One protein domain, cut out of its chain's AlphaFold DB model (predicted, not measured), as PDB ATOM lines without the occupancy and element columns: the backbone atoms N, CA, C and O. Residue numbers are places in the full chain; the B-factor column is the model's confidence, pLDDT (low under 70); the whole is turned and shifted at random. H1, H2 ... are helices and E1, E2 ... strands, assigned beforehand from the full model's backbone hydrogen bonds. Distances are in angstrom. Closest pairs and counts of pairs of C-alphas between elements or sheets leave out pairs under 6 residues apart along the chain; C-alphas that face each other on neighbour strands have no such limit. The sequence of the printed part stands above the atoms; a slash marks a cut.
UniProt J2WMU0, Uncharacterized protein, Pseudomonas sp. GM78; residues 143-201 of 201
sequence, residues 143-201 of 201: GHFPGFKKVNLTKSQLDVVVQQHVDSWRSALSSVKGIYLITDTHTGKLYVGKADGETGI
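What this domain is: This is residues 143 to 201 of the 201 residues of an uncharacterized protein of Pseudomonas sp. GM78 (UniProt J2WMU0). A two-stranded antiparallel hairpin, E1 and E2, makes one long side of an open three-sided frame; H2 stands near the end where E1 begins and E2 ends, and H1 makes a corner with H2 and runs back opposite the hairpin. The unnamed stretch of residues 143 to 154 runs along one side of this frame and leads into H1, while residues 196 to 201 fold back from the end of E2 toward the end of H2. The printed part has 59 residues, with two named helices and two named strands in the order H1, H2, E1, E2 along the chain. The class is mixed, helices and strands, with 28 residues in named elements, under half of those printed. The whole is only just compact, close to loose, with a radius of gyration of the C-alphas of 12.0 A and spans of 33 by 24 by 20 A.

How they stand to each other: The sheet has two strands, E1, residues 178 to 183, and E2, residues 190 to 195. They form a hairpin and are antiparallel, with 156 degrees between their N-to-C directions. The C-alphas of Ile 179 and Lys 194 face each other at 4.5 A, as do those of Thr 183 and Leu 190 at 4.8 A. N 180 and O 193 are within hydrogen-bond range at 2.9 A, and so are N 193 and O 180 at 3.0 A. H2, residues 167 to 173, is joined to E1 by a tight link of 4 residues and is apart from E2. H1, residues 155 to 163, is close to H2 but not clearly touching it; the closest C-alphas, those of Val 161 and Trp 169, are 7.1 A apart. H1 and H2 run opposite ways at a steep tilt of 68 degrees, only just short of about perpendicular. H1 is apart from E2, and only just apart from E1, with the closest C-alphas at 8.5 A. In H1 and H2 every O i to N i+4 pair is within hydrogen-bond range.

Where its parts are: E1 begins at C-alpha 178, (36.987, -31.617, 3.665), and measures 16.3 A from first to last C-alpha. E2 also measures 16.3 A and ends at C-alpha 195, (32.221, -30.917, 1.255). H1 begins at C-alpha 155, (40.834, -31.276, -13.241), and is 12.2 A long over 9 residues. H2, with 7 residues, is 9.7 A long.

The domain as a whole: The two C-alphas farthest apart are those of His 186 and Glu 198, at 33.7 A. The printed part has no cut, and Ile 201 is the chain's last residue. The links from H1 to H2 and from H2 to E1 are tight, the link from E1 to E2 is short, and no link is long. The mean pLDDT of the printed part is 82.0; residue 143 and residues 197 to 201 are under 70.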
ATOM      1  N   GLY A 143      46.729 -43.595 -10.075       69.50
ATOM      2  CA  GLY A 143      47.222 -44.407  -8.975       69.50
ATOM      3  C   GLY A 143      46.246 -44.450  -7.800       69.50
ATOM      4  O   GLY A 143      45.260 -43.711  -7.735       69.50
ATOM      5  N   HIS A 144      46.557 -45.305  -6.830       74.31
ATOM      6  CA  HIS A 144      45.806 -45.383  -5.582       74.31
ATOM      7  C   HIS A 144      45.754 -44.033  -4.861       74.31
ATOM      8  O   HIS A 144      46.644 -43.192  -5.023       74.31
ATOM      9  N   PHE A 145      44.727 -43.846  -4.031       81.19
ATOM     10  CA  PHE A 145      44.600 -42.664  -3.186       81.19
ATOM     11  C   PHE A 145      45.916 -42.378  -2.430       81.19
ATOM     12  O   PHE A 145      46.345 -43.198  -1.615       81.19
ATOM     13  N   PRO A 146      46.571 -41.225  -2.658       79.44
ATOM     14  CA  PRO A 146      47.924 -40.960  -2.162       79.44
ATOM     15  C   PRO A 146      47.962 -40.596  -0.666       79.44
ATOM     16  O   PRO A 146      49.028 -40.300  -0.117       79.44
ATOM     17  N   GLY A 147      46.799 -40.593  -0.005       82.75
ATOM     18  CA  GLY A 147      46.597 -40.089   1.348       82.75
ATOM     19  C   GLY A 147      46.147 -38.625   1.356       82.75
ATOM     20  O   GLY A 147      46.546 -37.829   0.509       82.75
ATOM     21  N   PHE A 148      45.361 -38.245   2.366       85.75
ATOM     22  CA  PHE A 148      44.682 -36.939   2.451       85.75
ATOM     23  C   PHE A 148      45.600 -35.717   2.300       85.75
ATOM     24  O   PHE A 148      45.188 -34.697   1.763       85.75
ATOM     25  N   LYS A 149      46.859 -35.812   2.744       83.19
ATOM     26  CA  LYS A 149      47.832 -34.703   2.686       83.19
ATOM     27  C   LYS A 149      48.556 -34.571   1.343       83.19
ATOM     28  O   LYS A 149      49.302 -33.617   1.156       83.19
ATOM     29  N   LYS A 150      48.403 -35.549   0.450       80.56
ATOM     30  CA  LYS A 150      49.118 -35.628  -0.833       80.56
ATOM     31  C   LYS A 150      48.171 -35.567  -2.031       80.56
ATOM     32  O   LYS A 150      48.595 -35.817  -3.155       80.56
ATOM     33  N   VAL A 151      46.899 -35.243  -1.798       85.69
ATOM     34  CA  VAL A 151      45.920 -35.043  -2.866       85.69
ATOM     35  C   VAL A 151      46.215 -33.716  -3.554       85.69
ATOM     36  O   VAL A 151      45.977 -32.646  -3.003       85.69
ATOM     37  N   ASN A 152      46.739 -33.803  -4.768       84.81
ATOM     38  CA  ASN A 152      46.866 -32.689  -5.692       84.81
ATOM     39  C   ASN A 152      46.612 -33.244  -7.093       84.81
ATOM     40  O   ASN A 152      47.454 -33.966  -7.625       84.81
ATOM     41  N   LEU A 153      45.425 -32.977  -7.631       83.88
ATOM     42  CA  LEU A 153      44.985 -33.492  -8.922       83.88
ATOM     43  C   LEU A 153      44.709 -32.336  -9.873       83.88
ATOM     44  O   LEU A 153      44.112 -31.330  -9.487       83.88
ATOM     45  N   THR A 154      45.068 -32.520 -11.139       81.44
ATOM     46  CA  THR A 154      44.515 -31.690 -12.210       81.44
ATOM     47  C   THR A 154      43.021 -31.984 -12.370       81.44
ATOM     48  O   THR A 154      42.525 -33.043 -11.973       81.44
ATOM     49  N   LYS A 155      42.266 -31.058 -12.976       82.06
ATOM     50  CA  LYS A 155      40.834 -31.276 -13.241       82.06
ATOM     51  C   LYS A 155      40.600 -32.532 -14.094       82.06
ATOM     52  O   LYS A 155      39.728 -33.333 -13.773       82.06
ATOM     53  N   SER A 156      41.437 -32.740 -15.105       71.19
ATOM     54  CA  SER A 156      41.447 -33.936 -15.950       71.19
ATOM     55  C   SER A 156      41.679 -35.222 -15.152       71.19
ATOM     56  O   SER A 156      40.995 -36.217 -15.387       71.19
ATOM     57  N   GLN A 157      42.599 -35.215 -14.185       76.00
ATOM     58  CA  GLN A 157      42.827 -36.365 -13.310       76.00
ATOM     59  C   GLN A 157      41.647 -36.624 -12.370       76.00
ATOM     60  O   GLN A 157      41.235 -37.766 -12.189       76.00
ATOM     61  N   LEU A 158      41.064 -35.570 -11.799       83.00
ATOM     62  CA  LEU A 158      39.869 -35.699 -10.969       83.00
ATOM     63  C   LEU A 158      38.699 -36.309 -11.757       83.00
ATOM     64  O   LEU A 158      38.016 -37.189 -11.241       83.00
ATOM     65  N   ASP A 159      38.498 -35.895 -13.011       79.62
ATOM     66  CA  ASP A 159      37.441 -36.443 -13.867       79.62
ATOM     67  C   ASP A 159      37.594 -37.949 -14.082       79.62
ATOM     68  O   ASP A 159      36.605 -38.674 -14.016       79.62
ATOM     69  N   VAL A 160      38.822 -38.445 -14.248       74.69
ATOM     70  CA  VAL A 160      39.083 -39.890 -14.320       74.69
ATOM     71  C   VAL A 160      38.744 -40.584 -13.009       74.69
ATOM     72  O   VAL A 160      38.066 -41.605 -13.044       74.69
ATOM     73  N   VAL A 161      39.218 -40.064 -11.866       80.44
ATOM     74  CA  VAL A 161      38.950 -40.667 -10.546       80.44
ATOM     75  C   VAL A 161      37.445 -40.865 -10.359       80.44
ATOM     76  O   VAL A 161      37.006 -41.932  -9.923       80.44
ATOM     77  N   VAL A 162      36.663 -39.848 -10.732       79.56
ATOM     78  CA  VAL A 162      35.201 -39.855 -10.637       79.56
ATOM     79  C   VAL A 162      34.574 -40.819 -11.649       79.56
ATOM     80  O   VAL A 162      33.748 -41.638 -11.257       79.56
ATOM     81  N   GLN A 163      34.965 -40.759 -12.928       77.19
ATOM     82  CA  GLN A 163      34.393 -41.590 -13.999       77.19
ATOM     83  C   GLN A 163      34.707 -43.080 -13.839       77.19
ATOM     84  O   GLN A 163      33.853 -43.921 -14.102       77.19
ATOM     85  N   GLN A 164      35.928 -43.414 -13.420       73.25
ATOM     86  CA  GLN A 164      36.368 -44.798 -13.230       73.25
ATOM     87  C   GLN A 164      35.966 -45.362 -11.864       73.25
ATOM     88  O   GLN A 164      36.260 -46.521 -11.589       73.25
ATOM     89  N   HIS A 165      35.308 -44.565 -11.011       73.06
ATOM     90  CA  HIS A 165      34.915 -44.953  -9.656       73.06
ATOM     91  C   HIS A 165      36.052 -45.631  -8.878       73.06
ATOM     92  O   HIS A 165      35.842 -46.666  -8.254       73.06
ATOM     93  N   VAL A 166      37.262 -45.065  -8.926       76.94
ATOM     94  CA  VAL A 166      38.451 -45.722  -8.366       76.94
ATOM     95  C   VAL A 166      38.257 -45.962  -6.866       76.94
ATOM     96  O   VAL A 166      38.244 -45.014  -6.078       76.94
ATOM     97  N   ASP A 167      38.127 -47.231  -6.469       80.06
ATOM     98  CA  ASP A 167      37.670 -47.612  -5.126       80.06
ATOM     99  C   ASP A 167      38.535 -47.019  -4.016       80.06
ATOM    100  O   ASP A 167      38.015 -46.475  -3.048       80.06
ATOM    101  N   SER A 168      39.862 -47.027  -4.179       83.56
ATOM    102  CA  SER A 168      40.763 -46.452  -3.173       83.56
ATOM    103  C   SER A 168      40.503 -44.964  -2.911       83.56
ATOM    104  O   SER A 168      40.608 -44.520  -1.770       83.56
ATOM    105  N   TRP A 169      40.126 -44.201  -3.941       86.75
ATOM    106  CA  TRP A 169      39.758 -42.793  -3.813       86.75
ATOM    107  C   TRP A 169      38.374 -42.643  -3.199       86.75
ATOM    108  O   TRP A 169      38.214 -41.887  -2.245       86.75
ATOM    109  N   ARG A 170      37.388 -43.389  -3.708       83.75
ATOM    110  CA  ARG A 170      36.004 -43.310  -3.232       83.75
ATOM    111  C   ARG A 170      35.890 -43.717  -1.768       83.75
ATOM    112  O   ARG A 170      35.287 -42.989  -0.993       83.75
ATOM    113  N   SER A 171      36.480 -44.843  -1.375       84.56
ATOM    114  CA  SER A 171      36.470 -45.323   0.009       84.56
ATOM    115  C   SER A 171      37.190 -44.370   0.962       84.56
ATOM    116  O   SER A 171      36.739 -44.171   2.087       84.56
ATOM    117  N   ALA A 172      38.301 -43.767   0.530       84.69
ATOM    118  CA  ALA A 172      39.027 -42.820   1.366       84.69
ATOM    119  C   ALA A 172      38.268 -41.495   1.543       84.69
ATOM    120  O   ALA A 172      38.266 -40.939   2.638       84.69
ATOM    121  N   LEU A 173      37.628 -40.992   0.485       84.00
ATOM    122  CA  LEU A 173      36.982 -39.678   0.477       84.00
ATOM    123  C   LEU A 173      35.542 -39.694   1.021       84.00
ATOM    124  O   LEU A 173      35.152 -38.750   1.708       84.00
ATOM    125  N   SER A 174      34.803 -40.795   0.849       82.94
ATOM    126  CA  SER A 174      33.401 -40.912   1.289       82.94
ATOM    127  C   SER A 174      33.208 -40.904   2.807       82.94
ATOM    128  O   SER A 174      32.107 -40.687   3.305       82.94
ATOM    129  N   SER A 175      34.270 -41.154   3.576       76.62
ATOM    130  CA  SER A 175      34.216 -41.195   5.043       76.62
ATOM    131  C   SER A 175      34.657 -39.890   5.708       76.62
ATOM    132  O   SER A 175      34.639 -39.789   6.936       76.62
ATOM    133  N   VAL A 176      35.051 -38.881   4.925       80.69
ATOM    134  CA  VAL A 176      35.612 -37.635   5.451       80.69
ATOM    135  C   VAL A 176      34.851 -36.414   4.963       80.69
ATOM    136  O   VAL A 176      34.244 -36.406   3.901       80.69
ATOM    137  N   LYS A 177      34.917 -35.348   5.756       85.69
ATOM    138  CA  LYS A 177      34.535 -33.997   5.343       85.69
ATOM    139  C   LYS A 177      35.809 -33.231   5.026       85.69
ATOM    140  O   LYS A 177      36.827 -33.445   5.687       85.69
ATOM    141  N   GLY A 178      35.774 -32.329   4.054       84.94
ATOM    142  CA  GLY A 178      36.987 -31.617   3.665       84.94
ATOM    143  C   GLY A 178      36.749 -30.258   3.047       84.94
ATOM    144  O   GLY A 178      35.675 -29.944   2.537       84.94
ATOM    145  N   ILE A 179      37.802 -29.452   3.110       89.31
ATOM    146  CA  ILE A 179      37.945 -28.220   2.345       89.31
ATOM    147  C   ILE A 179      38.811 -28.548   1.137       89.31
ATOM    148  O   ILE A 179      39.850 -29.193   1.283       89.31
ATOM    149  N   TYR A 180      38.397 -28.099  -0.039       88.25
ATOM    150  CA  TYR A 180      39.157 -28.260  -1.269       88.25
ATOM    151  C   TYR A 180      39.409 -26.905  -1.926       88.25
ATOM    152  O   TYR A 180      38.653 -25.948  -1.749       88.25
ATOM    153  N   LEU A 181      40.495 -26.844  -2.689       92.25
ATOM    154  CA  LEU A 181      40.925 -25.669  -3.431       92.25
ATOM    155  C   LEU A 181      40.991 -26.030  -4.911       92.25
ATOM    156  O   LEU A 181      41.741 -26.923  -5.297       92.25
ATOM    157  N   ILE A 182      40.236 -25.314  -5.736       92.56
ATOM    158  CA  ILE A 182      40.363 -25.373  -7.191       92.56
ATOM    159  C   ILE A 182      41.124 -24.127  -7.626       92.56
ATOM    160  O   ILE A 182      40.763 -23.011  -7.253       92.56
ATOM    161  N   THR A 183      42.176 -24.328  -8.412       92.62
ATOM    162  CA  THR A 183      42.962 -23.241  -9.002       92.62
ATOM    163  C   THR A 183      42.730 -23.228 -10.502       92.62
ATOM    164  O   THR A 183      42.983 -24.228 -11.173       92.62
ATOM    165  N   ASP A 184      42.267 -22.101 -11.029       90.38
ATOM    166  CA  ASP A 184      42.310 -21.846 -12.465       90.38
ATOM    167  C   ASP A 184      43.757 -21.521 -12.849       90.38
ATOM    168  O   ASP A 184      44.299 -20.483 -12.469       90.38
ATOM    169  N   THR A 185      44.401 -22.417 -13.594       82.81
ATOM    170  CA  THR A 185      45.807 -22.271 -13.995       82.81
ATOM    171  C   THR A 185      46.035 -21.178 -15.036       82.81
ATOM    172  O   THR A 185      47.174 -20.760 -15.221       82.81
ATOM    173  N   HIS A 186      44.987 -20.703 -15.717       84.69
ATOM    174  CA  HIS A 186      45.088 -19.624 -16.696       84.69
ATOM    175  C   HIS A 186      45.009 -18.248 -16.029       84.69
ATOM    176  O   HIS A 186      45.775 -17.348 -16.366       84.69
ATOM    177  N   THR A 187      44.092 -18.080 -15.073       93.56
ATOM    178  CA  THR A 187      43.859 -16.780 -14.416       93.56
ATOM    179  C   THR A 187      44.494 -16.654 -13.032       93.56
ATOM    180  O   THR A 187      44.566 -15.550 -12.495       93.56
ATOM    181  N   GLY A 188      44.925 -17.763 -12.428       91.94
ATOM    182  CA  GLY A 188      45.413 -17.824 -11.048       91.94
ATOM    183  C   GLY A 188      44.312 -17.681  -9.992       91.94
ATOM    184  O   GLY A 188      44.611 -17.617  -8.800       91.94
ATOM    185  N   LYS A 189      43.038 -17.611 -10.398       95.19
ATOM    186  CA  LYS A 189      41.914 -17.488  -9.468       95.19
ATOM    187  C   LYS A 189      41.742 -18.767  -8.659       95.19
ATOM    188  O   LYS A 189      41.876 -19.878  -9.170       95.19
ATOM    189  N   LEU A 190      41.389 -18.574  -7.396       95.50
ATOM    190  CA  LEU A 190      41.204 -19.630  -6.417       95.50
ATOM    191  C   LEU A 190      39.730 -19.738  -6.039       95.50
ATOM    192  O   LEU A 190      39.084 -18.731  -5.749       95.50
ATOM    193  N   TYR A 191      39.217 -20.961  -6.002       93.31
ATOM    194  CA  TYR A 191      37.915 -21.285  -5.440       93.31
ATOM    195  C   TYR A 191      38.098 -22.239  -4.265       93.31
ATOM    196  O   TYR A 191      38.648 -23.329  -4.426       93.31
ATOM    197  N   VAL A 192      37.625 -21.831  -3.090       94.31
ATOM    198  CA  VAL A 192      37.621 -22.663  -1.885       94.31
ATOM    199  C   VAL A 192      36.208 -23.188  -1.676       94.31
ATOM    200  O   VAL A 192      35.275 -22.402  -1.515       94.31
ATOM    201  N   GLY A 193      36.061 -24.508  -1.666       87.81
ATOM    202  CA  GLY A 193      34.800 -25.181  -1.379       87.81
ATOM    203  C   GLY A 193      34.904 -26.057  -0.137       87.81
ATOM    204  O   GLY A 193      35.995 -26.481   0.247       87.81
ATOM    205  N   LYS A 194      33.760 -26.350   0.485       87.94
ATOM    206  CA  LYS A 194      33.649 -27.415   1.488       87.94
ATOM    207  C   LYS A 194      32.754 -28.531   0.976       87.94
ATOM    208  O   LYS A 194      31.790 -28.273   0.261       87.94
ATOM    209  N   ALA A 195      33.062 -29.745   1.397       83.19
ATOM    210  CA  ALA A 195      32.221 -30.917   1.255       83.19
ATOM    211  C   ALA A 195      31.977 -31.485   2.659       83.19
ATOM    212  O   ALA A 195      32.864 -32.086   3.266       83.19
ATOM    213  N   ASP A 196      30.801 -31.195   3.219       78.81
ATOM    214  CA  ASP A 196      30.408 -31.560   4.585       78.81
ATOM    215  C   ASP A 196      29.012 -32.197   4.683       78.81
ATOM    216  O   ASP A 196      28.438 -32.247   5.779       78.81
ATOM    217  N   GLY A 197      28.504 -32.705   3.554       69.50
ATOM    218  CA  GLY A 197      27.242 -33.437   3.460       69.50
ATOM    219  C   GLY A 197      27.221 -34.726   4.288       69.50
ATOM    220  O   GLY A 197      28.232 -35.146   4.859       69.50
ATOM    221  N   GLU A 198      26.049 -35.361   4.366       67.56
ATOM    222  CA  GLU A 198      25.824 -36.555   5.199       67.56
ATOM    223  C   GLU A 198      26.661 -37.774   4.769       67.56
ATOM    224  O   GLU A 198      26.905 -38.659   5.584       67.56
ATOM    225  N   THR A 199      27.156 -37.799   3.528       62.84
ATOM    226  CA  THR A 199      27.885 -38.932   2.931       62.84
ATOM    227  C   THR A 199      29.370 -38.658   2.647       62.84
ATOM    228  O   THR A 199      29.952 -39.357   1.823       62.84
ATOM    229  N   GLY A 200      29.976 -37.644   3.279       62.38
ATOM    230  CA  GLY A 200      31.381 -37.272   3.037       62.38
ATOM    231  C   GLY A 200      31.624 -36.603   1.672       62.38
ATOM    232  O   GLY A 200      30.710 -35.957   1.154       62.38
ATOM    233  N   ILE A 201      32.852 -36.696   1.132       61.19
ATOM    234  CA  ILE A 201      33.251 -36.166  -0.197       61.19
ATOM    235  C   ILE A 201      32.931 -37.167  -1.308       61.19
ATOM    236  O   ILE A 201      33.313 -38.352  -1.169       61.19
TER     237      ILE A 201